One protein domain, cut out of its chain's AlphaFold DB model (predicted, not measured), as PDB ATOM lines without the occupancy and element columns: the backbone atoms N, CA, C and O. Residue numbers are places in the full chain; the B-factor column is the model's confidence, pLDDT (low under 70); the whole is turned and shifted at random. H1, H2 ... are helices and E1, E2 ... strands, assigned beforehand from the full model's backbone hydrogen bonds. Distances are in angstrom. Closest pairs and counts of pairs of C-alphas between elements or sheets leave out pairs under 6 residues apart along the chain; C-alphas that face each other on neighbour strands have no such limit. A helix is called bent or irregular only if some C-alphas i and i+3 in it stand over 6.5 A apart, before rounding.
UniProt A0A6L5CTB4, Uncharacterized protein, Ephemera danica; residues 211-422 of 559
ATOM      1  N   LEU A 211     -26.457 -35.237   4.096       59.19
ATOM      2  CA  LEU A 211     -25.078 -34.762   4.277       59.19
ATOM      3  C   LEU A 211     -24.379 -35.477   5.446       59.19
ATOM      4  O   LEU A 211     -23.156 -35.595   5.434       59.19
ATOM      5  N   ASN A 212     -25.134 -35.986   6.427       57.97
ATOM      6  CA  ASN A 212     -24.624 -36.910   7.436       57.97
ATOM      7  C   ASN A 212     -24.295 -38.275   6.789       57.97
ATOM      8  O   ASN A 212     -23.143 -38.695   6.858       57.97
ATOM      9  N   PHE A 213     -25.228 -38.869   6.032       70.56
ATOM     10  CA  PHE A 213     -25.029 -40.114   5.270       70.56
ATOM     11  C   PHE A 213     -23.761 -40.069   4.396       70.56
ATOM     12  O   PHE A 213     -22.971 -41.004   4.404       70.56
ATOM     13  N   ILE A 214     -23.504 -38.964   3.691       73.38
ATOM     14  CA  ILE A 214     -22.287 -38.792   2.877       73.38
ATOM     15  C   ILE A 214     -21.013 -38.792   3.725       73.38
ATOM     16  O   ILE A 214     -20.016 -39.379   3.318       73.38
ATOM     17  N   ARG A 215     -21.024 -38.130   4.887       67.62
ATOM     18  CA  ARG A 215     -19.840 -38.009   5.750       67.62
ATOM     19  C   ARG A 215     -19.554 -39.280   6.550       67.62
ATOM     20  O   ARG A 215     -18.389 -39.619   6.712       67.62
ATOM     21  N   GLN A 216     -20.593 -39.979   7.014       66.38
ATOM     22  CA  GLN A 216     -20.463 -41.166   7.869       66.38
ATOM     23  C   GLN A 216     -20.517 -42.494   7.093       66.38
ATOM     24  O   GLN A 216     -19.937 -43.484   7.534       66.38
ATOM     25  N   LEU A 217     -21.143 -42.525   5.908       74.56
ATOM     26  CA  LEU A 217     -21.230 -43.695   5.016       74.56
ATOM     27  C   LEU A 217     -20.661 -43.413   3.595       74.56
ATOM     28  O   LEU A 217     -21.269 -43.826   2.600       74.56
ATOM     29  N   PRO A 218     -19.489 -42.750   3.437       72.06
ATOM     30  CA  PRO A 218     -18.987 -42.291   2.132       72.06
ATOM     31  C   PRO A 218     -18.746 -43.425   1.128       72.06
ATOM     32  O   PRO A 218     -18.978 -43.251  -0.066       72.06
ATOM     33  N   LYS A 219     -18.325 -44.609   1.598       78.19
ATOM     34  CA  LYS A 219     -18.129 -45.793   0.741       78.19
ATOM     35  C   LYS A 219     -19.439 -46.222   0.072       78.19
ATOM     36  O   LYS A 219     -19.463 -46.460  -1.131       78.19
ATOM     37  N   THR A 220     -20.524 -46.257   0.845       82.06
ATOM     38  CA  THR A 220     -21.872 -46.573   0.358       82.06
ATOM     39  C   THR A 220     -22.360 -45.505  -0.614       82.06
ATOM     40  O   THR A 220     -22.864 -45.844  -1.680       82.06
ATOM     41  N   TYR A 221     -22.162 -44.221  -0.290       82.31
ATOM     42  CA  TYR A 221     -22.558 -43.111  -1.163       82.31
ATOM     43  C   TYR A 221     -21.848 -43.137  -2.527       82.31
ATOM     44  O   TYR A 221     -22.495 -42.913  -3.550       82.31
ATOM     45  N   ASN A 222     -20.548 -43.448  -2.569       81.44
ATOM     46  CA  ASN A 222     -19.817 -43.564  -3.834       81.44
ATOM     47  C   ASN A 222     -20.342 -44.733  -4.684       81.44
ATOM     48  O   ASN A 222     -20.676 -44.515  -5.844       81.44
ATOM     49  N   LEU A 223     -20.516 -45.926  -4.101       82.69
ATOM     50  CA  LEU A 223     -21.084 -47.095  -4.792       82.69
ATOM     51  C   LEU A 223     -22.455 -46.793  -5.415       82.69
ATOM     52  O   LEU A 223     -22.652 -46.980  -6.618       82.69
ATOM     53  N   ILE A 224     -23.394 -46.259  -4.624       81.94
ATOM     54  CA  ILE A 224     -24.745 -45.983  -5.132       81.94
ATOM     55  C   ILE A 224     -24.766 -44.846  -6.161       81.94
ATOM     56  O   ILE A 224     -25.596 -44.895  -7.058       81.94
ATOM     57  N   THR A 225     -23.873 -43.849  -6.094       78.44
ATOM     58  CA  THR A 225     -23.891 -42.713  -7.044       78.44
ATOM     59  C   THR A 225     -23.035 -42.900  -8.296       78.44
ATOM     60  O   THR A 225     -23.396 -42.355  -9.337       78.44
ATOM     61  N   GLN A 226     -21.921 -43.636  -8.225       83.44
ATOM     62  CA  GLN A 226     -20.963 -43.772  -9.332       83.44
ATOM     63  C   GLN A 226     -21.154 -45.073 -10.117       83.44
ATOM     64  O   GLN A 226     -21.199 -45.032 -11.346       83.44
ATOM     65  N   GLU A 227     -21.309 -46.207  -9.429       82.31
ATOM     66  CA  GLU A 227     -21.473 -47.518 -10.073       82.31
ATOM     67  C   GLU A 227     -22.947 -47.787 -10.399       82.31
ATOM     68  O   GLU A 227     -23.292 -48.045 -11.554       82.31
ATOM     69  N   PHE A 228     -23.836 -47.663  -9.407       83.12
ATOM     70  CA  PHE A 228     -25.251 -48.044  -9.553       83.12
ATOM     71  C   PHE A 228     -26.198 -46.892  -9.931       83.12
ATOM     72  O   PHE A 228     -27.369 -47.139 -10.207       83.12
ATOM     73  N   LYS A 229     -25.696 -45.650  -9.991       82.94
ATOM     74  CA  LYS A 229     -26.399 -44.449 -10.495       82.94
ATOM     75  C   LYS A 229     -27.763 -44.148  -9.838       82.94
ATOM     76  O   LYS A 229     -28.683 -43.678 -10.496       82.94
ATOM     77  N   PHE A 230     -27.886 -44.380  -8.533       76.44
ATOM     78  CA  PHE A 230     -29.058 -44.002  -7.739       76.44
ATOM     79  C   PHE A 230     -29.201 -42.469  -7.682       76.44
ATOM     80  O   PHE A 230     -28.227 -41.750  -7.428       76.44
ATOM     81  N   ASP A 231     -30.432 -41.970  -7.822       68.00
ATOM     82  CA  ASP A 231     -30.783 -40.545  -7.737       68.00
ATOM     83  C   ASP A 231     -30.743 -40.003  -6.294       68.00
ATOM     84  O   ASP A 231     -31.756 -39.655  -5.682       68.00
ATOM     85  N   VAL A 232     -29.541 -39.901  -5.719       64.88
ATOM     86  CA  VAL A 232     -29.349 -39.367  -4.362       64.88
ATOM     87  C   VAL A 232     -29.505 -37.840  -4.358       64.88
ATOM     88  O   VAL A 232     -28.516 -37.101  -4.441       64.88
ATOM     89  N   LEU A 233     -30.762 -37.387  -4.257       60.91
ATOM     90  CA  LEU A 233     -31.237 -35.993  -4.214       60.91
ATOM     91  C   LEU A 233     -30.237 -35.064  -3.513       60.91
ATOM     92  O   LEU A 233     -30.067 -35.142  -2.299       60.91
ATOM     93  N   LYS A 234     -29.536 -34.194  -4.258       53.62
ATOM     94  CA  LYS A 234     -28.259 -33.600  -3.799       53.62
ATOM     95  C   LYS A 234     -28.361 -32.496  -2.727       53.62
ATOM     96  O   LYS A 234     -27.371 -31.831  -2.424       53.62
ATOM     97  N   GLY A 235     -29.513 -32.401  -2.078       49.34
ATOM     98  CA  GLY A 235     -29.996 -31.290  -1.271       49.34
ATOM     99  C   GLY A 235     -31.345 -30.844  -1.834       49.34
ATOM    100  O   GLY A 235     -31.892 -31.486  -2.732       49.34
ATOM    101  N   LEU A 236     -31.847 -29.711  -1.349       50.50
ATOM    102  CA  LEU A 236     -32.984 -29.017  -1.966       50.50
ATOM    103  C   LEU A 236     -32.579 -28.352  -3.309       50.50
ATOM    104  O   LEU A 236     -33.413 -27.971  -4.124       50.50
ATOM    105  N   THR A 237     -31.270 -28.253  -3.564       49.50
ATOM    106  CA  THR A 237     -30.632 -27.673  -4.749       49.50
ATOM    107  C   THR A 237     -30.534 -28.671  -5.917       49.50
ATOM    108  O   THR A 237     -29.580 -29.443  -6.023       49.50
ATOM    109  N   LYS A 238     -31.454 -28.594  -6.890       55.25
ATOM    110  CA  LYS A 238     -31.265 -29.162  -8.251       55.25
ATOM    111  C   LYS A 238     -30.772 -28.107  -9.266       55.25
ATOM    112  O   LYS A 238     -31.249 -28.058 -10.391       55.25
ATOM    113  N   GLY A 239     -29.886 -27.204  -8.836       61.84
ATOM    114  CA  GLY A 239     -29.559 -25.955  -9.555       61.84
ATOM    115  C   GLY A 239     -30.485 -24.773  -9.219       61.84
ATOM    116  O   GLY A 239     -30.284 -23.673  -9.717       61.84
ATOM    117  N   TYR A 240     -31.464 -25.001  -8.345       77.38
ATOM    118  CA  TYR A 240     -32.387 -24.003  -7.808       77.38
ATOM    119  C   TYR A 240     -31.720 -23.212  -6.677       77.38
ATOM    120  O   TYR A 240     -30.937 -23.779  -5.908       77.38
ATOM    121  N   VAL A 241     -32.076 -21.937  -6.518       77.75
ATOM    122  CA  VAL A 241     -31.712 -21.141  -5.336       77.75
ATOM    123  C   VAL A 241     -32.559 -21.599  -4.149       77.75
ATOM    124  O   VAL A 241     -33.778 -21.693  -4.251       77.75
ATOM    125  N   THR A 242     -31.932 -21.907  -3.014       81.44
ATOM    126  CA  THR A 242     -32.622 -22.562  -1.890       81.44
ATOM    127  C   THR A 242     -32.750 -21.715  -0.637       81.44
ATOM    128  O   THR A 242     -31.803 -21.030  -0.250       81.44
ATOM    129  N   MET A 243     -33.886 -21.854   0.052       88.38
ATOM    130  CA  MET A 243     -34.113 -21.341   1.403       88.38
ATOM    131  C   MET A 243     -34.502 -22.463   2.377       88.38
ATOM    132  O   MET A 243     -35.286 -23.344   2.029       88.38
ATOM    133  N   CYS A 244     -33.977 -22.395   3.602       87.56
ATOM    134  CA  CYS A 244     -34.459 -23.140   4.766       87.56
ATOM    135  C   CYS A 244     -34.674 -22.148   5.916       87.56
ATOM    136  O   CYS A 244     -33.743 -21.433   6.306       87.56
ATOM    137  N   LEU A 245     -35.909 -22.078   6.413       88.88
ATOM    138  CA  LEU A 245     -36.391 -21.052   7.336       88.88
ATOM    139  C   LEU A 245     -37.199 -21.713   8.464       88.88
ATOM    140  O   LEU A 245     -38.323 -22.145   8.248       88.88
ATOM    141  N   GLU A 246     -36.623 -21.796   9.660       89.88
ATOM    142  CA  GLU A 246     -37.238 -22.427  10.838       89.88
ATOM    143  C   GLU A 246     -37.185 -21.432  12.006       89.88
ATOM    144  O   GLU A 246     -36.088 -21.011  12.373       89.88
ATOM    145  N   ASP A 247     -38.325 -21.013  12.572       86.12
ATOM    146  CA  ASP A 247     -38.358 -19.924  13.572       86.12
ATOM    147  C   ASP A 247     -38.054 -20.356  15.021       86.12
ATOM    148  O   ASP A 247     -37.956 -19.507  15.914       86.12
ATOM    149  N   SER A 248     -37.850 -21.657  15.259       86.00
ATOM    150  CA  SER A 248     -37.515 -22.220  16.568       86.00
ATOM    151  C   SER A 248     -36.170 -22.931  16.600       86.00
ATOM    152  O   SER A 248     -35.863 -23.765  15.756       86.00
ATOM    153  N   THR A 249     -35.354 -22.630  17.610       81.25
ATOM    154  CA  THR A 249     -33.997 -23.171  17.767       81.25
ATOM    155  C   THR A 249     -33.946 -24.558  18.416       81.25
ATOM    156  O   THR A 249     -33.039 -25.318  18.070       81.25
ATOM    157  N   LYS A 250     -34.890 -24.902  19.313       79.31
ATOM    158  CA  LYS A 250     -35.024 -26.249  19.908       79.31
ATOM    159  C   LYS A 250     -35.738 -27.204  18.963       79.31
ATOM    160  O   LYS A 250     -35.192 -28.239  18.616       79.31
ATOM    161  N   THR A 251     -36.964 -26.854  18.599       78.06
ATOM    162  CA  THR A 251     -37.956 -27.723  17.947       78.06
ATOM    163  C   THR A 251     -37.864 -27.695  16.417       78.06
ATOM    164  O   THR A 251     -38.733 -28.213  15.731       78.06
ATOM    165  N   SER A 252     -36.778 -27.138  15.864       79.06
ATOM    166  CA  SER A 252     -36.448 -27.257  14.437       79.06
ATOM    167  C   SER A 252     -36.230 -28.719  14.047       79.06
ATOM    168  O   SER A 252     -35.586 -29.480  14.775       79.06
ATOM    169  N   LEU A 253     -36.681 -29.081  12.847       78.88
ATOM    170  CA  LEU A 253     -36.737 -30.449  12.327       78.88
ATOM    171  C   LEU A 253     -35.366 -31.146  12.314       78.88
ATOM    172  O   LEU A 253     -35.271 -32.359  12.476       78.88
ATOM    173  N   PHE A 254     -34.293 -30.374  12.138       78.19
ATOM    174  CA  PHE A 254     -32.914 -30.874  12.067       78.19
ATOM    175  C   PHE A 254     -32.095 -30.625  13.345       78.19
ATOM    176  O   PHE A 254     -30.869 -30.775  13.328       78.19
ATOM    177  N   ASN A 255     -32.750 -30.194  14.428       77.19
ATOM    178  CA  ASN A 255     -32.094 -29.821  15.681       77.19
ATOM    179  C   ASN A 255     -32.805 -30.278  16.963       77.19
ATOM    180  O   ASN A 255     -32.162 -30.299  18.014       77.19
ATOM    181  N   PHE A 256     -34.069 -30.697  16.900       73.75
ATOM    182  CA  PHE A 256     -34.730 -31.349  18.026       73.75
ATOM    183  C   PHE A 256     -33.938 -32.612  18.408       73.75
ATOM    184  O   PHE A 256     -33.649 -33.457  17.561       73.75
ATOM    185  N   HIS A 257     -33.457 -32.650  19.657       67.44
ATOM    186  CA  HIS A 257     -32.489 -33.619  20.201       67.44
ATOM    187  C   HIS A 257     -31.207 -33.860  19.353       67.44
ATOM    188  O   HIS A 257     -30.518 -34.859  19.554       67.44
ATOM    189  N   THR A 258     -30.843 -32.967  18.417       68.88
ATOM    190  CA  THR A 258     -29.810 -33.229  17.386       68.88
ATOM    191  C   THR A 258     -28.945 -32.010  16.993       68.88
ATOM    192  O   THR A 258     -29.257 -30.846  17.245       68.88
ATOM    193  N   GLY A 259     -27.787 -32.275  16.366       66.50
ATOM    194  CA  GLY A 259     -26.717 -31.284  16.148       66.50
ATOM    195  C   GLY A 259     -26.796 -30.388  14.897       66.50
ATOM    196  O   GLY A 259     -25.971 -29.486  14.764       66.50
ATOM    197  N   GLY A 260     -27.745 -30.583  13.974       79.38
ATOM    198  CA  GLY A 260     -27.881 -29.750  12.766       79.38
ATOM    199  C   GLY A 260     -26.744 -29.869  11.735       79.38
ATOM    200  O   GLY A 260     -26.260 -30.961  11.423       79.38
ATOM    201  N   PHE A 261     -26.351 -28.735  11.139       78.12
ATOM    202  CA  PHE A 261     -25.511 -28.680   9.933       78.12
ATOM    203  C   PHE A 261     -24.178 -27.928  10.131       78.12
ATOM    204  O   PHE A 261     -24.155 -26.818  10.651       78.12
ATOM    205  N   ILE A 262     -23.078 -28.511   9.629       71.25
ATOM    206  CA  ILE A 262     -21.706 -27.945   9.671       71.25
ATOM    207  C   ILE A 262     -21.534 -26.755   8.707       71.25
ATOM    208  O   ILE A 262     -20.793 -25.818   8.978       71.25
ATOM    209  N   GLN A 263     -22.210 -26.812   7.560       73.81
ATOM    210  CA  GLN A 263     -22.293 -25.750   6.556       73.81
ATOM    211  C   GLN A 263     -23.780 -25.500   6.274       73.81
ATOM    212  O   GLN A 263     -24.560 -26.446   6.425       73.81
ATOM    213  N   PRO A 264     -24.191 -24.287   5.857       75.69
ATOM    214  CA  PRO A 264     -25.575 -24.008   5.480       75.69
ATOM    215  C   PRO A 264     -26.138 -25.069   4.511       75.69
ATOM    216  O   PRO A 264     -25.511 -25.338   3.485       75.69
ATOM    217  N   PRO A 265     -27.295 -25.694   4.809       79.50
ATOM    218  CA  PRO A 265     -27.907 -26.703   3.938       79.50
ATOM    219  C   PRO A 265     -28.517 -26.101   2.661       79.50
ATOM    220  O   PRO A 265     -28.851 -26.835   1.731       79.50
ATOM    221  N   THR A 266     -28.672 -24.777   2.632       83.06
ATOM    222  CA  THR A 266     -29.341 -23.982   1.603       83.06
ATOM    223  C   THR A 266     -28.602 -22.664   1.367       83.06
ATOM    224  O   THR A 266     -27.836 -22.216   2.222       83.06
ATOM    225  N   ASN A 267     -28.833 -22.018   0.219       83.94
ATOM    226  CA  ASN A 267     -28.217 -20.723  -0.116       83.94
ATOM    227  C   ASN A 267     -28.618 -19.619   0.879       83.94
ATOM    228  O   ASN A 267     -27.793 -18.789   1.253       83.94
ATOM    229  N   TYR A 268     -29.875 -19.646   1.321       83.88
ATOM    230  CA  TYR A 268     -30.443 -18.784   2.349       83.88
ATOM    231  C   TYR A 268     -30.792 -19.664   3.557       83.88
ATOM    232  O   TYR A 268     -31.620 -20.572   3.460       83.88
ATOM    233  N   TYR A 269     -30.113 -19.451   4.685       86.25
ATOM    234  CA  TYR A 269     -30.252 -20.262   5.898       86.25
ATOM    235  C   TYR A 269     -30.201 -19.362   7.132       86.25
ATOM    236  O   TYR A 269     -29.177 -18.744   7.425       86.25
ATOM    237  N   THR A 270     -31.317 -19.268   7.851       84.69
ATOM    238  CA  THR A 270     -31.536 -18.224   8.866       84.69
ATOM    239  C   THR A 270     -31.216 -18.639  10.300       84.69
ATOM    240  O   THR A 270     -31.289 -17.796  11.192       84.69
ATOM    241  N   ARG A 271     -30.785 -19.883  10.563       85.38
ATOM    242  CA  ARG A 271     -30.455 -20.332  11.932       85.38
ATOM    243  C   ARG A 271     -29.480 -19.399  12.686       85.38
ATOM    244  O   ARG A 271     -29.747 -19.144  13.859       85.38
ATOM    245  N   PRO A 272     -28.419 -18.822  12.078       83.00
ATOM    246  CA  PRO A 272     -27.559 -17.852  12.769       83.00
ATOM    247  C   PRO A 272     -28.293 -16.577  13.216       83.00
ATOM    248  O   PRO A 272     -27.988 -16.046  14.280       83.00
ATOM    249  N   PHE A 273     -29.283 -16.114  12.444       84.12
ATOM    250  CA  PHE A 273     -30.128 -14.974  12.808       84.12
ATOM    251  C   PHE A 273     -31.035 -15.320  13.996       84.12
ATOM    252  O   PHE A 273     -31.027 -14.592  14.985       84.12
ATOM    253  N   TRP A 274     -31.738 -16.458  13.967       83.94
ATOM    254  CA  TRP A 274     -32.600 -16.875  15.083       83.94
ATOM    255  C   TRP A 274     -31.812 -17.124  16.380       83.94
ATOM    256  O   TRP A 274     -32.239 -16.696  17.451       83.94
ATOM    257  N   LEU A 275     -30.618 -17.721  16.287       80.12
ATOM    258  CA  LEU A 275     -29.705 -17.909  17.425       80.12
ATOM    259  C   LEU A 275     -29.179 -16.587  18.012       80.12
ATOM    260  O   LEU A 275     -28.838 -16.548  19.196       80.12
ATOM    261  N   ALA A 276     -29.092 -15.519  17.216       77.38
ATOM    262  CA  ALA A 276     -28.778 -14.179  17.709       77.38
ATOM    263  C   ALA A 276     -30.017 -13.500  18.320       77.38
ATOM    264  O   ALA A 276     -29.930 -12.929  19.405       77.38
ATOM    265  N   LEU A 277     -31.177 -13.619  17.667       75.94
ATOM    266  CA  LEU A 277     -32.455 -13.028  18.080       75.94
ATOM    267  C   LEU A 277     -32.975 -13.598  19.414       75.94
ATOM    268  O   LEU A 277     -33.563 -12.881  20.224       75.94
ATOM    269  N   GLU A 278     -32.743 -14.883  19.690       76.00
ATOM    270  CA  GLU A 278     -33.076 -15.479  20.989       76.00
ATOM    271  C   GLU A 278     -32.123 -15.064  22.122       76.00
ATOM    272  O   GLU A 278     -32.534 -15.095  23.279       76.00
ATOM    273  N   LYS A 279     -30.898 -14.611  21.811       72.38
ATOM    274  CA  LYS A 279     -29.911 -14.130  22.798       72.38
ATOM    275  C   LYS A 279     -30.046 -12.649  23.167       72.38
ATOM    276  O   LYS A 279     -29.327 -12.187  24.048       72.38
ATOM    277  N   GLN A 280     -30.928 -11.894  22.511       67.50
ATOM    278  CA  GLN A 280     -31.158 -10.483  22.831       67.50
ATOM    279  C   GLN A 280     -31.911 -10.344  24.163       67.50
ATOM    280  O   GLN A 280     -33.041 -10.811  24.300       67.50
ATOM    281  N   THR A 281     -31.273  -9.698  25.142       51.59
ATOM    282  CA  THR A 281     -31.765  -9.566  26.527       51.59
ATOM    283  C   THR A 281     -32.614  -8.320  26.783       51.59
ATOM    284  O   THR A 281     -33.260  -8.231  27.824       51.59
ATOM    285  N   GLU A 282     -32.623  -7.345  25.870       51.28
ATOM    286  CA  GLU A 282     -33.350  -6.084  26.046       51.28
ATOM    287  C   GLU A 282     -34.839  -6.243  25.705       51.28
ATOM    288  O   GLU A 282     -35.291  -6.088  24.568       51.28
ATOM    289  N   ILE A 283     -35.617  -6.579  26.734       51.91
ATOM    290  CA  ILE A 283     -37.074  -6.728  26.678       51.91
ATOM    291  C   ILE A 283     -37.725  -5.332  26.664       51.91
ATOM    292  O   ILE A 283     -38.187  -4.829  27.685       51.91
ATOM    293  N   VAL A 284     -37.766  -4.696  25.487       53.16
ATOM    294  CA  VAL A 284     -38.459  -3.402  25.272       53.16
ATOM    295  C   VAL A 284     -39.994  -3.558  25.203       53.16
ATOM    296  O   VAL A 284     -40.736  -2.579  25.233       53.16
ATOM    297  N   SER A 285     -40.492  -4.795  25.118       51.97
ATOM    298  CA  SER A 285     -41.916  -5.148  25.144       51.97
ATOM    299  C   SER A 285     -42.136  -6.285  26.135       51.97
ATOM    300  O   SER A 285     -41.456  -7.301  26.053       51.97
ATOM    301  N   SER A 286     -43.096  -6.144  27.053       60.03
ATOM    302  CA  SER A 286     -43.407  -7.159  28.074       60.03
ATOM    303  C   SER A 286     -43.976  -8.472  27.511       60.03
ATOM    304  O   SER A 286     -44.069  -9.464  28.238       60.03
ATOM    305  N   ASP A 287     -44.338  -8.507  26.226       65.31
ATOM    306  CA  ASP A 287     -44.809  -9.705  25.541       65.31
ATOM    307  C   ASP A 287     -43.633 -10.560  25.040       65.31
ATOM    308  O   ASP A 287     -42.892 -10.173  24.136       65.31
ATOM    309  N   LYS A 288     -43.503 -11.777  25.581       68.88
ATOM    310  CA  LYS A 288     -42.451 -12.746  25.217       68.88
ATOM    311  C   LYS A 288     -42.513 -13.225  23.754       68.88
ATOM    312  O   LYS A 288     -41.577 -13.883  23.305       68.88
ATOM    313  N   ARG A 289     -43.586 -12.911  23.015       73.31
ATOM    314  CA  ARG A 289     -43.734 -13.158  21.565       73.31
ATOM    315  C   ARG A 289     -43.034 -12.094  20.704       73.31
ATOM    316  O   ARG A 289     -42.887 -12.292  19.496       73.31
ATOM    317  N   CYS A 290     -42.619 -10.980  21.306       68.25
ATOM    318  CA  CYS A 290     -41.900  -9.893  20.652       68.25
ATOM    319  C   CYS A 290     -40.381 -10.027  20.817       68.25
ATOM    320  O   CYS A 290     -39.872 -10.564  21.801       68.25
ATOM    321  N   LYS A 291     -39.649  -9.478  19.847       68.94
ATOM    322  CA  LYS A 291     -38.201  -9.263  19.883       68.94
ATOM    323  C   LYS A 291     -37.971  -7.779  19.607       68.94
ATOM    324  O   LYS A 291     -38.253  -7.287  18.513       68.94
ATOM    325  N   GLY A 292     -37.602  -7.035  20.651       70.62
ATOM    326  CA  GLY A 292     -37.787  -5.582  20.675       70.62
ATOM    327  C   GLY A 292     -39.267  -5.219  20.476       70.62
ATOM    328  O   GLY A 292     -40.135  -5.728  21.181       70.62
ATOM    329  N   HIS A 293     -39.559  -4.376  19.484       66.75
ATOM    330  CA  HIS A 293     -40.922  -3.954  19.128       66.75
ATOM    331  C   HIS A 293     -41.604  -4.813  18.042       66.75
ATOM    332  O   HIS A 293     -42.690  -4.456  17.592       66.75
ATOM    333  N   VAL A 294     -40.987  -5.909  17.581       72.00
ATOM    334  CA  VAL A 294     -41.478  -6.695  16.433       72.00
ATOM    335  C   VAL A 294     -41.875  -8.114  16.875       72.00
ATOM    336  O   VAL A 294     -41.051  -8.799  17.483       72.00
ATOM    337  N   PRO A 295     -43.097  -8.600  16.575       83.38
ATOM    338  CA  PRO A 295     -43.490  -9.988  16.835       83.38
ATOM    339  C   PRO A 295     -42.641 -10.993  16.038       83.38
ATOM    340  O   PRO A 295     -42.337 -10.755  14.869       83.38
ATOM    341  N   GLN A 296     -42.273 -12.133  16.637       82.31
ATOM    342  CA  GLN A 296     -41.263 -13.034  16.056       82.31
ATOM    343  C   GLN A 296     -41.629 -13.576  14.655       82.31
ATOM    344  O   GLN A 296     -40.763 -13.627  13.779       82.31
ATOM    345  N   HIS A 297     -42.905 -13.890  14.402       84.25
ATOM    346  CA  HIS A 297     -43.381 -14.366  13.094       84.25
ATOM    347  C   HIS A 297     -43.190 -13.338  11.966       84.25
ATOM    348  O   HIS A 297     -42.952 -13.726  10.824       84.25
ATOM    349  N   GLN A 298     -43.202 -12.033  12.263       84.62
ATOM    350  CA  GLN A 298     -43.028 -11.013  11.228       84.62
ATOM    351  C   GLN A 298     -41.632 -11.066  10.600       84.62
ATOM    352  O   GLN A 298     -41.471 -10.710   9.435       84.62
ATOM    353  N   PHE A 299     -40.609 -11.512  11.339       84.31
ATOM    354  CA  PHE A 299     -39.277 -11.732  10.770       84.31
ATOM    355  C   PHE A 299     -39.277 -12.910   9.788       84.31
ATOM    356  O   PHE A 299     -38.635 -12.823   8.744       84.31
ATOM    357  N   PHE A 300     -40.036 -13.973  10.079       89.06
ATOM    358  CA  PHE A 300     -40.226 -15.114   9.180       89.06
ATOM    359  C   PHE A 300     -40.942 -14.665   7.898       89.06
ATOM    360  O   PHE A 300     -40.394 -14.815   6.808       89.06
ATOM    361  N   MET A 301     -42.114 -14.032   8.023       87.44
ATOM    362  CA  MET A 301     -42.934 -13.633   6.872       87.44
ATOM    363  C   MET A 301     -42.255 -12.575   5.997       87.44
ATOM    364  O   MET A 301     -42.231 -12.721   4.775       87.44
ATOM    365  N   LYS A 302     -41.618 -11.554   6.590       84.19
ATOM    366  CA  LYS A 302     -40.876 -10.532   5.825       84.19
ATOM    367  C   LYS A 302     -39.652 -11.118   5.116       84.19
ATOM    368  O   LYS A 302     -39.332 -10.666   4.020       84.19
ATOM    369  N   TYR A 303     -38.987 -12.124   5.691       87.00
ATOM    370  CA  TYR A 303     -37.867 -12.797   5.027       87.00
ATOM    371  C   TYR A 303     -38.333 -13.712   3.887       87.00
ATOM    372  O   TYR A 303     -37.726 -13.698   2.817       87.00
ATOM    373  N   TYR A 304     -39.432 -14.453   4.074       89.62
ATOM    374  CA  TYR A 304     -40.030 -15.285   3.022       89.62
ATOM    375  C   TYR A 304     -40.478 -14.424   1.830       89.62
ATOM    376  O   TYR A 304     -40.149 -14.723   0.681       89.62
ATOM    377  N   ASP A 305     -41.152 -13.306   2.108       82.56
ATOM    378  CA  ASP A 305     -41.589 -12.336   1.106       82.56
ATOM    379  C   ASP A 305     -40.410 -11.720   0.334       82.56
ATOM    380  O   ASP A 305     -40.399 -11.731  -0.898       82.56
ATOM    381  N   GLN A 306     -39.367 -11.266   1.039       84.88
ATOM    382  CA  GLN A 306     -38.142 -10.759   0.412       84.88
ATOM    383  C   GLN A 306     -37.439 -11.820  -0.441       84.88
ATOM    384  O   GLN A 306     -36.980 -11.499  -1.537       84.88
ATOM    385  N   PHE A 307     -37.361 -13.069   0.031       87.62
ATOM    386  CA  PHE A 307     -36.766 -14.170  -0.724       87.62
ATOM    387  C   PHE A 307     -37.519 -14.395  -2.037       87.62
ATOM    388  O   PHE A 307     -36.913 -14.288  -3.103       87.62
ATOM    389  N   VAL A 308     -38.836 -14.622  -1.987       87.75
ATOM    390  CA  VAL A 308     -39.640 -14.897  -3.189       87.75
ATOM    391  C   VAL A 308     -39.615 -13.716  -4.161       87.75
ATOM    392  O   VAL A 308     -39.335 -13.915  -5.344       87.75
ATOM    393  N   ASN A 309     -39.796 -12.482  -3.678       81.75
ATOM    394  CA  ASN A 309     -39.715 -11.288  -4.523       81.75
ATOM    395  C   ASN A 309     -38.336 -11.152  -5.193       81.75
ATOM    396  O   ASN A 309     -38.255 -10.827  -6.380       81.75
ATOM    397  N   LYS A 310     -37.243 -11.459  -4.480       81.25
ATOM    398  CA  LYS A 310     -35.882 -11.436  -5.040       81.25
ATOM    399  C   LYS A 310     -35.665 -12.532  -6.088       81.25
ATOM    400  O   LYS A 310     -34.979 -12.283  -7.082       81.25
ATOM    401  N   MET A 311     -36.245 -13.718  -5.890       88.44
ATOM    402  CA  MET A 311     -36.174 -14.807  -6.867       88.44
ATOM    403  C   MET A 311     -36.961 -14.467  -8.136       88.44
ATOM    404  O   MET A 311     -36.386 -14.543  -9.221       88.44
ATOM    405  N   GLN A 312     -38.202 -13.988  -8.001       81.50
ATOM    406  CA  GLN A 312     -39.069 -13.607  -9.121       81.50
ATOM    407  C   GLN A 312     -38.470 -12.456  -9.946       81.50
ATOM    408  O   GLN A 312     -38.344 -12.570 -11.165       81.50
ATOM    409  N   GLN A 313     -38.000 -11.380  -9.296       77.31
ATOM    410  CA  GLN A 313     -37.327 -10.259  -9.974       77.31
ATOM    411  C   GLN A 313     -36.074 -10.698 -10.744       77.31
ATOM    412  O   GLN A 313     -35.830 -10.227 -11.852       77.31
ATOM    413  N   GLY A 314     -35.280 -11.606 -10.169       75.31
ATOM    414  CA  GLY A 314     -34.092 -12.158 -10.821       75.31
ATOM    415  C   GLY A 314     -34.371 -13.307 -11.798       75.31
ATOM    416  O   GLY A 314     -33.418 -13.830 -12.367       75.31
ATOM    417  N   ARG A 315     -35.638 -13.720 -11.973       81.56
ATOM    418  CA  ARG A 315     -36.062 -14.914 -12.736       81.56
ATOM    419  C   ARG A 315     -35.328 -16.200 -12.318       81.56
ATOM    420  O   ARG A 315     -35.061 -17.075 -13.139       81.56
ATOM    421  N   ASN A 316     -34.997 -16.310 -11.033       78.69
ATOM    422  CA  ASN A 316     -34.297 -17.459 -10.471       78.69
ATOM    423  C   ASN A 316     -35.288 -18.581 -10.147       78.69
ATOM    424  O   ASN A 316     -36.215 -18.380  -9.366       78.69
ATOM    425  N   ALA A 317     -35.041 -19.782 -10.667       84.19
ATOM    426  CA  ALA A 317     -35.720 -20.981 -10.189       84.19
ATOM    427  C   ALA A 317     -35.327 -21.238  -8.722       84.19
ATOM    428  O   ALA A 317     -34.136 -21.268  -8.399       84.19
ATOM    429  N   PHE A 318     -36.308 -21.419  -7.833       86.81
ATOM    430  CA  PHE A 318     -36.072 -21.529  -6.392       86.81
ATOM    431  C   PHE A 318     -36.784 -22.716  -5.731       86.81
ATOM    432  O   PHE A 318     -37.755 -23.253  -6.258       86.81
ATOM    433  N   PHE A 319     -36.293 -23.116  -4.560       87.75
ATOM    434  CA  PHE A 319     -36.978 -24.035  -3.651       87.75
ATOM    435  C   PHE A 319     -36.904 -23.476  -2.228       87.75
ATOM    436  O   PHE A 319     -35.822 -23.130  -1.750       87.75
ATOM    437  N   SER A 320     -38.025 -23.430  -1.515       89.50
ATOM    438  CA  SER A 320     -38.084 -22.963  -0.128       89.50
ATOM    439  C   SER A 320     -38.723 -24.002   0.788       89.50
ATOM    440  O   SER A 320     -39.854 -24.426   0.566       89.50
ATOM    441  N   PHE A 321     -38.010 -24.373   1.853       90.19
ATOM    442  CA  PHE A 321     -38.594 -25.031   3.020       90.19
ATOM    443  C   PHE A 321     -38.776 -23.992   4.130       90.19
ATOM    444  O   PHE A 321     -37.833 -23.270   4.466       90.19
ATOM    445  N   GLY A 322     -39.983 -23.912   4.684       90.56
ATOM    446  CA  GLY A 322     -40.307 -23.031   5.800       90.56
ATOM    447  C   GLY A 322     -41.159 -23.769   6.821       90.56
ATOM    448  O   GLY A 322     -42.194 -24.312   6.448       90.56
ATOM    449  N   LEU A 323     -40.729 -23.770   8.082       89.00
ATOM    450  CA  LEU A 323     -41.443 -24.367   9.209       89.00
ATOM    451  C   LEU A 323     -41.621 -23.296  10.292       89.00
ATOM    452  O   LEU A 323     -40.637 -22.784  10.831       89.00
ATOM    453  N   LEU A 324     -42.873 -22.931  10.566       87.31
ATOM    454  CA  LEU A 324     -43.230 -21.955  11.591       87.31
ATOM    455  C   LEU A 324     -43.824 -22.705  12.786       87.31
ATOM    456  O   LEU A 324     -44.871 -23.337  12.678       87.31
ATOM    457  N   ASP A 325     -43.118 -22.631  13.908       85.25
ATOM    458  CA  ASP A 325     -43.276 -23.495  15.077       85.25
ATOM    459  C   ASP A 325     -43.692 -22.701  16.325       85.25
ATOM    460  O   ASP A 325     -44.577 -23.108  17.081       85.25
ATOM    461  N   LYS A 326     -43.116 -21.506  16.532       81.12
ATOM    462  CA  LYS A 326     -43.321 -20.739  17.780       81.12
ATOM    463  C   LYS A 326     -44.767 -20.295  18.021       81.12
ATOM    464  O   LYS A 326     -45.117 -19.997  19.163       81.12
ATOM    465  N   LEU A 327     -45.594 -20.195  16.975       76.12
ATOM    466  CA  LEU A 327     -47.019 -19.859  17.100       76.12
ATOM    467  C   LEU A 327     -47.941 -21.085  17.181       76.12
ATOM    468  O   LEU A 327     -49.095 -20.930  17.586       76.12
ATOM    469  N   SER A 328     -47.469 -22.268  16.798       78.50
ATOM    470  CA  SER A 328     -48.273 -23.485  16.668       78.50
ATOM    471  C   SER A 328     -48.035 -24.443  17.830       78.50
ATOM    472  O   SER A 328     -48.987 -24.708  18.552       78.50
ATOM    473  N   HIS A 329     -46.794 -24.882  18.076       75.44
ATOM    474  CA  HIS A 329     -46.430 -26.129  18.781       75.44
ATOM    475  C   HIS A 329     -47.331 -26.577  19.952       75.44
ATOM    476  O   HIS A 329     -47.616 -27.764  20.077       75.44
ATOM    477  N   ASN A 330     -47.768 -25.679  20.849       70.81
ATOM    478  CA  ASN A 330     -48.260 -26.110  22.162       70.81
ATOM    479  C   ASN A 330     -49.734 -25.881  22.530       70.81
ATOM    480  O   ASN A 330     -50.284 -26.763  23.172       70.81
ATOM    481  N   LYS A 331     -50.416 -24.789  22.165       74.69
ATOM    482  CA  LYS A 331     -51.887 -24.828  21.971       74.69
ATOM    483  C   LYS A 331     -52.415 -23.640  21.174       74.69
ATOM    484  O   LYS A 331     -51.688 -22.744  20.755       74.69
ATOM    485  N   LEU A 332     -53.715 -23.688  20.953       78.38
ATOM    486  CA  LEU A 332     -54.315 -23.964  19.654       78.38
ATOM    487  C   LEU A 332     -54.364 -22.756  18.690       78.38
ATOM    488  O   LEU A 332     -54.747 -22.895  17.539       78.38
ATOM    489  N   ASN A 333     -54.039 -21.540  19.157       78.62
ATOM    490  CA  ASN A 333     -54.519 -20.309  18.494       78.62
ATOM    491  C   ASN A 333     -53.553 -19.129  18.612       78.62
ATOM    492  O   ASN A 333     -53.966 -17.975  18.559       78.62
ATOM    493  N   SER A 334     -52.270 -19.358  18.888       78.44
ATOM    494  CA  SER A 334     -51.263 -18.313  18.625       78.44
ATOM    495  C   SER A 334     -51.059 -18.119  17.120       78.44
ATOM    496  O   SER A 334     -50.720 -17.017  16.700       78.44
ATOM    497  N   VAL A 335     -51.354 -19.151  16.321       82.38
ATOM    498  CA  VAL A 335     -51.313 -19.133  14.853       82.38
ATOM    499  C   VAL A 335     -52.266 -18.112  14.218       82.38
ATOM    500  O   VAL A 335     -51.934 -17.581  13.170       82.38
ATOM    501  N   GLN A 336     -53.365 -17.720  14.881       77.69
ATOM    502  CA  GLN A 336     -54.267 -16.648  14.410       77.69
ATOM    503  C   GLN A 336     -53.538 -15.335  14.080       77.69
ATOM    504  O   GLN A 336     -53.945 -14.605  13.186       77.69
ATOM    505  N   VAL A 337     -52.442 -15.033  14.784       77.81
ATOM    506  CA  VAL A 337     -51.666 -13.796  14.582       77.81
ATOM    507  C   VAL A 337     -50.903 -13.804  13.241       77.81
ATOM    508  O   VAL A 337     -50.404 -12.771  12.813       77.81
ATOM    509  N   LEU A 338     -50.816 -14.956  12.569       83.50
ATOM    510  CA  LEU A 338     -50.177 -15.120  11.262       83.50
ATOM    511  C   LEU A 338     -51.110 -14.794  10.081       83.50
ATOM    512  O   LEU A 338     -50.610 -14.547   8.986       83.50
ATOM    513  N   ASP A 339     -52.433 -14.827  10.278       80.31
ATOM    514  CA  ASP A 339     -53.397 -14.990   9.180       80.31
ATOM    515  C   ASP A 339     -53.392 -13.812   8.190       80.31
ATOM    516  O   ASP A 339     -53.151 -14.020   7.002       80.31
ATOM    517  N   ASP A 340     -53.492 -12.572   8.689       79.31
ATOM    518  CA  ASP A 340     -53.333 -11.336   7.897       79.31
ATOM    519  C   ASP A 340     -52.060 -11.363   7.022       79.31
ATOM    520  O   ASP A 340     -52.079 -11.008   5.839       79.31
ATOM    521  N   GLU A 341     -50.925 -11.788   7.593       80.00
ATOM    522  CA  GLU A 341     -49.637 -11.793   6.892       80.00
ATOM    523  C   GLU A 341     -49.541 -12.923   5.860       80.00
ATOM    524  O   GLU A 341     -48.948 -12.724   4.793       80.00
ATOM    525  N   LEU A 342     -50.137 -14.085   6.146       84.75
ATOM    526  CA  LEU A 342     -50.165 -15.252   5.262       84.75
ATOM    527  C   LEU A 342     -51.143 -15.058   4.099       84.75
ATOM    528  O   LEU A 342     -50.758 -15.277   2.949       84.75
ATOM    529  N   ALA A 343     -52.355 -14.571   4.362       81.19
ATOM    530  CA  ALA A 343     -53.341 -14.236   3.339       81.19
ATOM    531  C   ALA A 343     -52.803 -13.147   2.395       81.19
ATOM    532  O   ALA A 343     -52.865 -13.281   1.167       81.19
ATOM    533  N   ALA A 344     -52.173 -12.103   2.948       81.81
ATOM    534  CA  ALA A 344     -51.522 -11.073   2.150       81.81
ATOM    535  C   ALA A 344     -50.306 -11.614   1.369       81.81
ATOM    536  O   ALA A 344     -50.086 -11.193   0.233       81.81
ATOM    537  N   PHE A 345     -49.523 -12.546   1.928       85.06
ATOM    538  CA  PHE A 345     -48.412 -13.199   1.221       85.06
ATOM    539  C   PHE A 345     -48.905 -14.044   0.041       85.06
ATOM    540  O   PHE A 345     -48.456 -13.814  -1.080       85.06
ATOM    541  N   VAL A 346     -49.881 -14.937   0.239       84.56
ATOM    542  CA  VAL A 346     -50.481 -15.748  -0.841       84.56
ATOM    543  C   VAL A 346     -51.106 -14.861  -1.924       84.56
ATOM    544  O   VAL A 346     -50.915 -15.112  -3.115       84.56
ATOM    545  N   THR A 347     -51.756 -13.760  -1.533       85.81
ATOM    546  CA  THR A 347     -52.269 -12.752  -2.481       85.81
ATOM    547  C   THR A 347     -51.142 -12.152  -3.326       85.81
ATOM    548  O   THR A 347     -51.278 -12.067  -4.547       85.81
ATOM    549  N   ARG A 348     -49.994 -11.816  -2.715       84.56
ATOM    550  CA  ARG A 348     -48.809 -11.325  -3.439       84.56
ATOM    551  C   ARG A 348     -48.177 -12.386  -4.342       84.56
ATOM    552  O   ARG A 348     -47.742 -12.021  -5.434       84.56
ATOM    553  N   LEU A 349     -48.160 -13.669  -3.961       86.50
ATOM    554  CA  LEU A 349     -47.698 -14.755  -4.845       86.50
ATOM    555  C   LEU A 349     -48.525 -14.815  -6.137       86.50
ATOM    556  O   LEU A 349     -47.964 -14.998  -7.218       86.50
ATOM    557  N   ASN A 350     -49.843 -14.627  -6.030       88.19
ATOM    558  CA  ASN A 350     -50.734 -14.593  -7.185       88.19
ATOM    559  C   ASN A 350     -50.496 -13.337  -8.040       88.19
ATOM    560  O   ASN A 350     -50.180 -13.438  -9.221       88.19
ATOM    561  N   THR A 351     -50.567 -12.142  -7.443       86.44
ATOM    562  CA  THR A 351     -50.481 -10.870  -8.187       86.44
ATOM    563  C   THR A 351     -49.089 -10.550  -8.745       86.44
ATOM    564  O   THR A 351     -48.956  -9.611  -9.523       86.44
ATOM    565  N   SER A 352     -48.049 -11.297  -8.358       81.88
ATOM    566  CA  SER A 352     -46.690 -11.199  -8.921       81.88
ATOM    567  C   SER A 352     -46.356 -12.298  -9.944       81.88
ATOM    568  O   SER A 352     -45.218 -12.359 -10.416       81.88
ATOM    569  N   GLY A 353     -47.312 -13.173 -10.282       84.31
ATOM    570  CA  GLY A 353     -47.129 -14.274 -11.238       84.31
ATOM    571  C   GLY A 353     -46.290 -15.449 -10.713       84.31
ATOM    572  O   GLY A 353     -45.922 -16.333 -11.482       84.31
ATOM    573  N   VAL A 354     -45.963 -15.503  -9.416       85.62
ATOM    574  CA  VAL A 354     -45.166 -16.607  -8.837       85.62
ATOM    575  C   VAL A 354     -45.946 -17.926  -8.873       85.62
ATOM    576  O   VAL A 354     -45.365 -18.990  -9.086       85.62
ATOM    577  N   LEU A 355     -47.275 -17.878  -8.732       87.56
ATOM    578  CA  LEU A 355     -48.129 -19.070  -8.817       87.56
ATOM    579  C   LEU A 355     -48.183 -19.708 -10.220       87.56
ATOM    580  O   LEU A 355     -48.599 -20.861 -10.332       87.56
ATOM    581  N   GLU A 356     -47.754 -19.017 -11.280       86.06
ATOM    582  CA  GLU A 356     -47.805 -19.539 -12.656       86.06
ATOM    583  C   GLU A 356     -46.836 -20.709 -12.879       86.06
ATOM    584  O   GLU A 356     -47.126 -21.621 -13.656       86.06
ATOM    585  N   ASN A 357     -45.689 -20.696 -12.190       82.31
ATOM    586  CA  ASN A 357     -44.600 -21.663 -12.355       82.31
ATOM    587  C   ASN A 357     -44.175 -22.371 -11.051       82.31
ATOM    588  O   ASN A 357     -43.406 -23.332 -11.112       82.31
ATOM    589  N   THR A 358     -44.677 -21.941  -9.889       85.56
ATOM    590  CA  THR A 358     -44.300 -22.498  -8.581       85.56
ATOM    591  C   THR A 358     -45.310 -23.542  -8.104       85.56
ATOM    592  O   THR A 358     -46.504 -23.276  -8.017       85.56
ATOM    593  N   PHE A 359     -44.822 -24.729  -7.740       88.56
ATOM    594  CA  PHE A 359     -45.572 -25.740  -6.988       88.56
ATOM    595  C   PHE A 359     -45.467 -25.445  -5.486       88.56
ATOM    596  O   PHE A 359     -44.359 -25.238  -4.991       88.56
ATOM    597  N   ILE A 360     -46.592 -25.437  -4.763       88.44
ATOM    598  CA  ILE A 360     -46.618 -25.115  -3.324       88.44
ATOM    599  C   ILE A 360     -47.342 -26.214  -2.552       88.44
ATOM    600  O   ILE A 360     -48.453 -26.608  -2.910       88.44
ATOM    601  N   LEU A 361     -46.716 -26.647  -1.455       88.56
ATOM    602  CA  LEU A 361     -47.346 -27.395  -0.374       88.56
ATOM    603  C   LEU A 361     -47.472 -26.464   0.835       88.56
ATOM    604  O   LEU A 361     -46.466 -25.921   1.290       88.56
ATOM    605  N   LEU A 362     -48.687 -26.293   1.348       84.31
ATOM    606  CA  LEU A 362     -48.952 -25.658   2.639       84.31
ATOM    607  C   LEU A 362     -49.406 -26.758   3.601       84.31
ATOM    608  O   LEU A 362     -50.417 -27.406   3.347       84.31
ATOM    609  N   LEU A 363     -48.627 -26.996   4.656       85.56
ATOM    610  CA  LEU A 363     -48.741 -28.165   5.531       85.56
ATOM    611  C   LEU A 363     -48.963 -27.736   6.988       85.56
ATOM    612  O   LEU A 363     -48.257 -26.858   7.478       85.56
ATOM    613  N   GLY A 364     -49.883 -28.412   7.675       82.88
ATOM    614  CA  GLY A 364     -49.829 -28.635   9.121       82.88
ATOM    615  C   GLY A 364     -49.587 -30.127   9.349       82.88
ATOM    616  O   GLY A 364     -50.248 -30.948   8.718       82.88
ATOM    617  N   ASP A 365     -48.612 -30.488  10.175       80.81
ATOM    618  CA  ASP A 365     -48.090 -31.854  10.302       80.81
ATOM    619  C   ASP A 365     -48.875 -32.739  11.284       80.81
ATOM    620  O   ASP A 365     -48.962 -33.947  11.067       80.81
ATOM    621  N   HIS A 366     -49.495 -32.149  12.308       87.19
ATOM    622  CA  HIS A 366     -50.473 -32.802  13.185       87.19
ATOM    623  C   HIS A 366     -51.402 -31.776  13.865       87.19
ATOM    624  O   HIS A 366     -51.130 -30.574  13.858       87.19
ATOM    625  N   GLY A 367     -52.495 -32.240  14.482       82.25
ATOM    626  CA  GLY A 367     -53.350 -31.399  15.331       82.25
ATOM    627  C   GLY A 367     -52.869 -31.314  16.784       82.25
ATOM    628  O   GLY A 367     -51.802 -31.805  17.154       82.25
ATOM    629  N   HIS A 368     -53.663 -30.696  17.661       82.19
ATOM    630  CA  HIS A 368     -53.248 -30.477  19.049       82.19
ATOM    631  C   HIS A 368     -53.429 -31.697  19.962       82.19
ATOM    632  O   HIS A 368     -54.513 -31.941  20.482       82.19
ATOM    633  N   ARG A 369     -52.321 -32.389  20.252       79.31
ATOM    634  CA  ARG A 369     -52.265 -33.598  21.095       79.31
ATOM    635  C   ARG A 369     -52.585 -33.406  22.588       79.31
ATOM    636  O   ARG A 369     -53.193 -34.281  23.191       79.31
ATOM    637  N   PHE A 370     -52.192 -32.281  23.193       81.38
ATOM    638  CA  PHE A 370     -52.322 -32.047  24.649       81.38
ATOM    639  C   PHE A 370     -53.155 -30.806  25.022       81.38
ATOM    640  O   PHE A 370     -53.087 -30.322  26.154       81.38
ATOM    641  N   ALA A 371     -53.916 -30.252  24.071       80.06
ATOM    642  CA  ALA A 371     -54.763 -29.086  24.310       80.06
ATOM    643  C   ALA A 371     -56.176 -29.483  24.760       80.06
ATOM    644  O   ALA A 371     -56.695 -30.489  24.295       80.06
ATOM    645  N   ASP A 372     -56.848 -28.672  25.590       83.75
ATOM    646  CA  ASP A 372     -58.110 -29.064  26.250       83.75
ATOM    647  C   ASP A 372     -59.252 -29.332  25.240       83.75
ATOM    648  O   ASP A 372     -60.204 -30.042  25.560       83.75
ATOM    649  N   ILE A 373     -59.124 -28.841  23.998       82.88
ATOM    650  CA  ILE A 373     -59.974 -29.207  22.850       82.88
ATOM    651  C   ILE A 373     -60.058 -30.729  22.637       82.88
ATOM    652  O   ILE A 373     -61.101 -31.217  22.205       82.88
ATOM    653  N   ARG A 374     -59.029 -31.503  23.019       87.12
ATOM    654  CA  ARG A 374     -59.005 -32.976  22.950       87.12
ATOM    655  C   ARG A 374     -60.074 -33.681  23.761       87.12
ATOM    656  O   ARG A 374     -60.315 -34.854  23.499       87.12
ATOM    657  N   GLN A 375     -60.709 -32.993  24.704       86.12
ATOM    658  CA  GLN A 375     -61.856 -33.511  25.450       86.12
ATOM    659  C   GLN A 375     -63.127 -33.589  24.576       86.12
ATOM    660  O   GLN A 375     -64.085 -34.260  24.943       86.12
ATOM    661  N   THR A 376     -63.146 -32.911  23.422       85.31
ATOM    662  CA  THR A 376     -64.257 -32.925  22.456       85.31
ATOM    663  C   THR A 376     -64.075 -33.999  21.384       85.31
ATOM    664  O   THR A 376     -62.953 -34.406  21.067       85.31
ATOM    665  N   LYS A 377     -65.182 -34.397  20.739       83.12
ATOM    666  CA  LYS A 377     -65.136 -35.281  19.567       83.12
ATOM    667  C   LYS A 377     -64.313 -34.687  18.421       83.12
ATOM    668  O   LYS A 377     -63.565 -35.422  17.785       83.12
ATOM    669  N   ILE A 378     -64.427 -33.386  18.164       84.31
ATOM    670  CA  ILE A 378     -63.713 -32.738  17.060       84.31
ATOM    671  C   ILE A 378     -62.208 -32.685  17.341       84.31
ATOM    672  O   ILE A 378     -61.430 -33.124  16.503       84.31
ATOM    673  N   GLY A 379     -61.788 -32.305  18.553       84.25
ATOM    674  CA  GLY A 379     -60.369 -32.299  18.933       84.25
ATOM    675  C   GLY A 379     -59.693 -33.676  18.852       84.25
ATOM    676  O   GLY A 379     -58.539 -33.762  18.435       84.25
ATOM    677  N   ARG A 380     -60.408 -34.762  19.196       83.06
ATOM    678  CA  ARG A 380     -59.959 -36.157  18.968       83.06
ATOM    679  C   ARG A 380     -59.595 -36.426  17.505       83.06
ATOM    680  O   ARG A 380     -58.638 -37.144  17.223       83.06
ATOM    681  N   ILE A 381     -60.405 -35.901  16.588       80.94
ATOM    682  CA  ILE A 381     -60.257 -36.111  15.149       80.94
ATOM    683  C   ILE A 381     -59.148 -35.191  14.620       80.94
ATOM    684  O   ILE A 381     -58.238 -35.677  13.952       80.94
ATOM    685  N   GLU A 382     -59.155 -33.907  14.996       83.81
ATOM    686  CA  GLU A 382     -58.144 -32.911  14.612       83.81
ATOM    687  C   GLU A 382     -56.708 -33.340  14.929       83.81
ATOM    688  O   GLU A 382     -55.844 -33.145  14.081       83.81
ATOM    689  N   GLU A 383     -56.439 -33.969  16.086       82.06
ATOM    690  CA  GLU A 383     -55.103 -34.507  16.429       82.06
ATOM    691  C   GLU A 383     -54.477 -35.299  15.271       82.06
ATOM    692  O   GLU A 383     -53.286 -35.156  14.988       82.06
ATOM    693  N   ASN A 384     -55.304 -36.083  14.579       78.06
ATOM    694  CA  ASN A 384     -54.914 -37.011  13.526       78.06
ATOM    695  C   ASN A 384     -55.262 -36.496  12.110       78.06
ATOM    696  O   ASN A 384     -55.152 -37.254  11.144       78.06
ATOM    697  N   MET A 385     -55.666 -35.226  11.966       77.88
ATOM    698  CA  MET A 385     -55.926 -34.563  10.680       77.88
ATOM    699  C   MET A 385     -54.848 -33.510  10.364       77.88
ATOM    700  O   MET A 385     -55.046 -32.325  10.638       77.88
ATOM    701  N   PRO A 386     -53.711 -33.895   9.752       83.00
ATOM    702  CA  PRO A 386     -52.779 -32.929   9.178       83.00
ATOM    703  C   PRO A 386     -53.452 -32.115   8.062       83.00
ATOM    704  O   PRO A 386     -54.158 -32.661   7.209       83.00
ATOM    705  N   PHE A 387     -53.197 -30.808   8.025       81.81
ATOM    706  CA  PHE A 387     -53.645 -29.947   6.931       81.81
ATOM    707  C   PHE A 387     -52.707 -30.086   5.728       81.81
ATOM    708  O   PHE A 387     -51.491 -29.991   5.891       81.81
ATOM    709  N   LEU A 388     -53.243 -30.226   4.510       82.50
ATOM    710  CA  LEU A 388     -52.435 -30.214   3.286       82.50
ATOM    711  C   LEU A 388     -53.125 -29.483   2.125       82.50
ATOM    712  O   LEU A 388     -53.948 -30.046   1.406       82.50
ATOM    713  N   GLY A 389     -52.723 -28.235   1.895       82.06
ATOM    714  CA  GLY A 389     -53.039 -27.478   0.685       82.06
ATOM    715  C   GLY A 389     -51.992 -27.713  -0.409       82.06
ATOM    716  O   GLY A 389     -50.793 -27.615  -0.147       82.06
ATOM    717  N   ILE A 390     -52.432 -27.987  -1.644       84.00
ATOM    718  CA  ILE A 390     -51.548 -28.198  -2.806       84.00
ATOM    719  C   ILE A 390     -51.931 -27.257  -3.952       84.00
ATOM    720  O   ILE A 390     -52.985 -27.422  -4.574       84.00
ATOM    721  N   HIS A 391     -51.030 -26.334  -4.294       85.44
ATOM    722  CA  HIS A 391     -51.110 -25.549  -5.527       85.44
ATOM    723  C   HIS A 391     -50.266 -26.193  -6.633       85.44
ATOM    724  O   HIS A 391     -49.078 -26.462  -6.444       85.44
ATOM    725  N   LEU A 392     -50.886 -26.412  -7.797       84.81
ATOM    726  CA  LEU A 392     -50.216 -26.875  -9.013       84.81
ATOM    727  C   LEU A 392     -50.142 -25.720 -10.024       84.81
ATOM    728  O   LEU A 392     -51.200 -25.174 -10.356       84.81
ATOM    729  N   PRO A 393     -48.961 -25.397 -10.587       85.50
ATOM    730  CA  PRO A 393     -48.883 -24.525 -11.754       85.50
ATOM    731  C   PRO A 393     -49.617 -25.172 -12.940       85.50
ATOM    732  O   PRO A 393     -49.705 -26.401 -13.032       85.50
ATOM    733  N   GLU A 394     -50.143 -24.350 -13.852       81.75
ATOM    734  CA  GLU A 394     -51.083 -24.775 -14.907       81.75
ATOM    735  C   GLU A 394     -50.567 -25.973 -15.721       81.75
ATOM    736  O   GLU A 394     -51.272 -26.962 -15.921       81.75
ATOM    737  N   SER A 395     -49.285 -25.926 -16.092       79.94
ATOM    738  CA  SER A 395     -48.588 -26.953 -16.870       79.94
ATOM    739  C   SER A 395     -48.573 -28.344 -16.224       79.94
ATOM    740  O   SER A 395     -48.441 -29.336 -16.937       79.94
ATOM    741  N   LEU A 396     -48.742 -28.447 -14.900       78.75
ATOM    742  CA  LEU A 396     -48.713 -29.709 -14.153       78.75
ATOM    743  C   LEU A 396     -50.104 -30.243 -13.774       78.75
ATOM    744  O   LEU A 396     -50.195 -31.352 -13.245       78.75
ATOM    745  N   LYS A 397     -51.200 -29.525 -14.061       75.88
ATOM    746  CA  LYS A 397     -52.557 -29.979 -13.689       75.88
ATOM    747  C   LYS A 397     -52.966 -31.300 -14.352       75.88
ATOM    748  O   LYS A 397     -53.671 -32.085 -13.723       75.88
ATOM    749  N   HIS A 398     -52.444 -31.607 -15.542       74.38
ATOM    750  CA  HIS A 398     -52.672 -32.877 -16.251       74.38
ATOM    751  C   HIS A 398     -52.269 -34.133 -15.436       74.38
ATOM    752  O   HIS A 398     -52.777 -35.231 -15.672       74.38
ATOM    753  N   LEU A 399     -51.389 -33.989 -14.431       66.44
ATOM    754  CA  LEU A 399     -51.006 -35.074 -13.514       66.44
ATOM    755  C   LEU A 399     -52.167 -35.546 -12.617       66.44
ATOM    756  O   LEU A 399     -52.086 -36.621 -12.020       66.44
ATOM    757  N   ARG A 400     -53.265 -34.781 -12.538       68.44
ATOM    758  CA  ARG A 400     -54.495 -35.182 -11.836       68.44
ATOM    759  C   ARG A 400     -55.268 -36.280 -12.577       68.44
ATOM    760  O   ARG A 400     -56.049 -37.000 -11.957       68.44
ATOM    761  N   GLU A 401     -55.059 -36.447 -13.879       60.47
ATOM    762  CA  GLU A 401     -56.035 -37.118 -14.747       60.47
ATOM    763  C   GLU A 401     -55.685 -38.591 -15.041       60.47
ATOM    764  O   GLU A 401     -56.550 -39.458 -14.925       60.47
ATOM    765  N   ASN A 402     -54.420 -38.925 -15.315       52.12
ATOM    766  CA  ASN A 402     -54.061 -40.110 -16.120       52.12
ATOM    767  C   ASN A 402     -53.538 -41.371 -15.375       52.12
ATOM    768  O   ASN A 402     -52.616 -42.028 -15.851       52.12
ATOM    769  N   ILE A 403     -54.121 -41.765 -14.231       52.78
ATOM    770  CA  ILE A 403     -53.774 -43.033 -13.527       52.78
ATOM    771  C   ILE A 403     -55.037 -43.826 -13.125       52.78
ATOM    772  O   ILE A 403     -56.003 -43.242 -12.629       52.78
ATOM    773  N   ARG A 404     -55.052 -45.159 -13.296       49.84
ATOM    774  CA  ARG A 404     -56.135 -46.052 -12.815       49.84
ATOM    775  C   ARG A 404     -55.706 -46.878 -11.593       49.84
ATOM    776  O   ARG A 404     -54.522 -46.996 -11.307       49.84
ATOM    777  N   PHE A 405     -56.701 -47.380 -10.862       46.88
ATOM    778  CA  PHE A 405     -56.586 -47.938  -9.511       46.88
ATOM    779  C   PHE A 405     -55.558 -49.071  -9.360       46.88
ATOM    780  O   PHE A 405     -55.573 -50.043 -10.115       46.88
ATOM    781  N   GLY A 406     -54.744 -48.977  -8.307       50.75
ATOM    782  CA  GLY A 406     -54.175 -50.129  -7.606       50.75
ATOM    783  C   GLY A 406     -54.952 -50.381  -6.308       50.75
ATOM    784  O   GLY A 406     -55.711 -49.521  -5.870       50.75
ATOM    785  N   TYR A 407     -54.755 -51.538  -5.674       51.22
ATOM    786  CA  TYR A 407     -55.509 -51.938  -4.472       51.22
ATOM    787  C   TYR A 407     -55.178 -51.145  -3.188       51.22
ATOM    788  O   TYR A 407     -55.831 -51.355  -2.171       51.22
ATOM    789  N   HIS A 408     -54.204 -50.227  -3.225       51.09
ATOM    790  CA  HIS A 408     -53.892 -49.306  -2.129       51.09
ATOM    791  C   HIS A 408     -53.500 -47.922  -2.671       51.09
ATOM    792  O   HIS A 408     -52.625 -47.828  -3.532       51.09
ATOM    793  N   GLY A 409     -54.090 -46.863  -2.105       57.16
ATOM    794  CA  GLY A 409     -53.668 -45.468  -2.281       57.16
ATOM    795  C   GLY A 409     -54.298 -44.710  -3.460       57.16
ATOM    796  O   GLY A 409     -54.276 -45.152  -4.608       57.16
ATOM    797  N   LEU A 410     -54.800 -43.503  -3.177       61.34
ATOM    798  CA  LEU A 410     -55.111 -42.487  -4.188       61.34
ATOM    799  C   LEU A 410     -53.859 -41.647  -4.500       61.34
ATOM    800  O   LEU A 410     -52.969 -41.496  -3.666       61.34
ATOM    801  N   SER A 411     -53.789 -41.075  -5.706       68.81
ATOM    802  CA  SER A 411     -52.700 -40.161  -6.080       68.81
ATOM    803  C   SER A 411     -52.810 -38.844  -5.311       68.81
ATOM    804  O   SER A 411     -53.845 -38.185  -5.393       68.81
ATOM    805  N   LEU A 412     -51.721 -38.425  -4.656       68.88
ATOM    806  CA  LEU A 412     -51.616 -37.180  -3.878       68.88
ATOM    807  C   LEU A 412     -52.023 -35.920  -4.664       68.88
ATOM    808  O   LEU A 412     -52.420 -34.918  -4.082       68.88
ATOM    809  N   PHE A 413     -51.932 -35.957  -5.995       69.94
ATOM    810  CA  PHE A 413     -52.302 -34.823  -6.836       69.94
ATOM    811  C   PHE A 413     -53.815 -34.690  -7.058       69.94
ATOM    812  O   PHE A 413     -54.256 -33.615  -7.464       69.94
ATOM    813  N   ARG A 414     -54.615 -35.740  -6.828       68.19
ATOM    814  CA  ARG A 414     -56.060 -35.737  -7.110       68.19
ATOM    815  C   ARG A 414     -56.882 -35.060  -6.008       68.19
ATOM    816  O   ARG A 414     -56.489 -35.113  -4.848       68.19
ATOM    817  N   PRO A 415     -58.051 -34.482  -6.351       65.38
ATOM    818  CA  PRO A 415     -59.068 -34.156  -5.358       65.38
ATOM    819  C   PRO A 415     -59.443 -35.394  -4.538       65.38
ATOM    820  O   PRO A 415     -59.591 -36.491  -5.086       65.38
ATOM    821  N   ILE A 416     -59.611 -35.201  -3.235       70.81
ATOM    822  CA  ILE A 416     -60.180 -36.199  -2.332       70.81
ATOM    823  C   ILE A 416     -61.699 -36.228  -2.563       70.81
ATOM    824  O   ILE A 416     -62.316 -35.176  -2.726       70.81
ATOM    825  N   SER A 417     -62.305 -37.418  -2.609       71.69
ATOM    826  CA  SER A 417     -63.761 -37.538  -2.759       71.69
ATOM    827  C   SER A 417     -64.480 -37.083  -1.485       71.69
ATOM    828  O   SER A 417     -64.044 -37.421  -0.381       71.69
ATOM    829  N   ALA A 418     -65.605 -36.379  -1.628       70.50
ATOM    830  CA  ALA A 418     -66.538 -36.175  -0.518       70.50
ATOM    831  C   ALA A 418     -67.094 -37.531  -0.044       70.50
ATOM    832  O   ALA A 418     -67.146 -37.803   1.146       70.50
ATOM    833  N   ASP A 419     -67.381 -38.429  -0.991       72.44
ATOM    834  CA  ASP A 419     -67.979 -39.750  -0.781       72.44
ATOM    835  C   ASP A 419     -67.004 -40.852  -0.326       72.44
ATOM    836  O   ASP A 419     -67.306 -42.036  -0.440       72.44
ATOM    837  N   ARG A 420     -65.813 -40.485   0.162       76.56
ATOM    838  CA  ARG A 420     -64.750 -41.438   0.529       76.56
ATOM    839  C   ARG A 420     -65.138 -42.297   1.740       76.56
ATOM    840  O   ARG A 420     -65.489 -41.767   2.794       76.56
ATOM    841  N   THR A 421     -64.971 -43.610   1.642       76.00
ATOM    842  CA  THR A 421     -65.135 -44.532   2.778       76.00
ATOM    843  C   THR A 421     -63.791 -44.974   3.362       76.00
ATOM    844  O   THR A 421     -62.772 -45.001   2.667       76.00
ATOM    845  N   CYS A 422     -63.765 -45.355   4.645       73.88
ATOM    846  CA  CYS A 422     -62.541 -45.849   5.296       73.88
ATOM    847  C   CYS A 422     -61.958 -47.098   4.608       73.88
ATOM    848  O   CYS A 422     -60.739 -47.226   4.502       73.88
TER     849      CYS A 422
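Overview. This is residues 211 to 422 of the 559 residues of an uncharacterized protein of Ephemera danica (UniProt A0A6L5CTB4). Picture four strands in a row, split by a gap into two pairs, E1 with E2 and E3 with E4, with the long helices H4 and H5 side by side along one side of the row; H4 packs on E1 and E2. H3 sits near one end of H4, the small corner of H6 and H7 and the short helix H8 lie at opposite ends of the E3 and E4 pair, H1 and H2 form a remote outpost, and residues 404 to 410 and 416 to 422 stick out. The printed part has 212 residues with eight named helices and four named strands, in the order H1 H2 E1 H3 H4 E2 H5 E3 H6 H7 E4 H8; the sheet E1 E2 is parallel and the sheet E3 E4 antiparallel. The class is mixed, helices and strands, though under half of the residues are in named elements. It is only just compact, close to loose, with a radius of gyration of the C-alphas of 20.3 A and spans of 57 by 48 by 39 A.

Arrangement. Look first at E1, residues 241 to 246, and E2, residues 318 to 323, parallel neighbours at 5 degrees; N 243 and O 319 are within hydrogen-bond range at 2.9 A, as are N 321 and O 243 at 2.9 A. Residues 243 to 244 of E1 also pair, parallel, with residues 268 to 269. With H3, residues 271 to 277, and H4, residues 296 to 313, these strands make a strand-helix-strand unit, two parallel neighbour strands with helices between, and its crossover is right-handed. The closest C-alphas of E1 and H4 are those of Leu 245 and Phe 300, 7.3 A apart. H3 and H4 are near each other, with 5 pairs of C-alphas within 10 A. Next find H5, residues 335 to 351: H4 and H5 touch, closest at the C-alphas of Asp 305 and Phe 345, 6.9 A, at a shallow tilt of 9 degrees, the same way. H4 touches H5 with residues 297 to 305 alone, and H5 touches H4 with residues 338 to 345 alone. H5 has a kink of 29 degrees near residue 342. E2 is near E3, residues 360 to 363, with 6 pairs of C-alphas within 10 A. E3 and E4, residues 388 to 391, are antiparallel neighbours at 169 degrees, with N 389 and O 362 2.8 A apart. H6, residues 372 to 375, and H7, residues 377 to 382, only just touch and only at the corner, with 3 pairs of C-alphas within 8 A; the closest are those of Ile 373 and Gly 379, 5.0 A. H8, residues 394 to 400, touches no helix. H1, residues 211 to 216, and H2, residues 218 to 227, are close but not clearly touching, closest at the C-alphas of Ile 214 and Tyr 221, 5.9 A, at a steep tilt of 67 degrees, opposite ways. Every O i to N i+4 pair is within hydrogen-bond range in H1, H2, H3 and H7; H4 has 13 of 14, H5 10 of 13 and H8 0 of 3, with 3 of its 4 O i to N i+3 pairs within range, while H6 is too short for an i+4 pair.

Along the chain. Find C-alpha 241 at (-31.712, -21.141, -5.336); from there E1 runs 17.1 A, and E2 runs 16.7 A. H4 begins at C-alpha 296, (-41.263, -13.034, 16.056), and covers 26.5 A; H5 covers 24.5 A. H5 and H8 are irregular: C-alphas 337 and 340 are 7.3 A apart, C-alphas 395 and 398 7.2 A. H8 ends at C-alpha 400, (-54.495, -35.182, -11.836).

Size, cuts and confidence. The C-alphas farthest apart are those of Glu 282 and Arg 404, 60.2 A. The printed part has no cut. Long links run from H2 to E1, E1 to H3, H3 to H4 and E2 to H5. The mean pLDDT of the printed part is 77.0; look for values under 70 in residues 231 to 239, 280 to 288 and 399 to 415, among others.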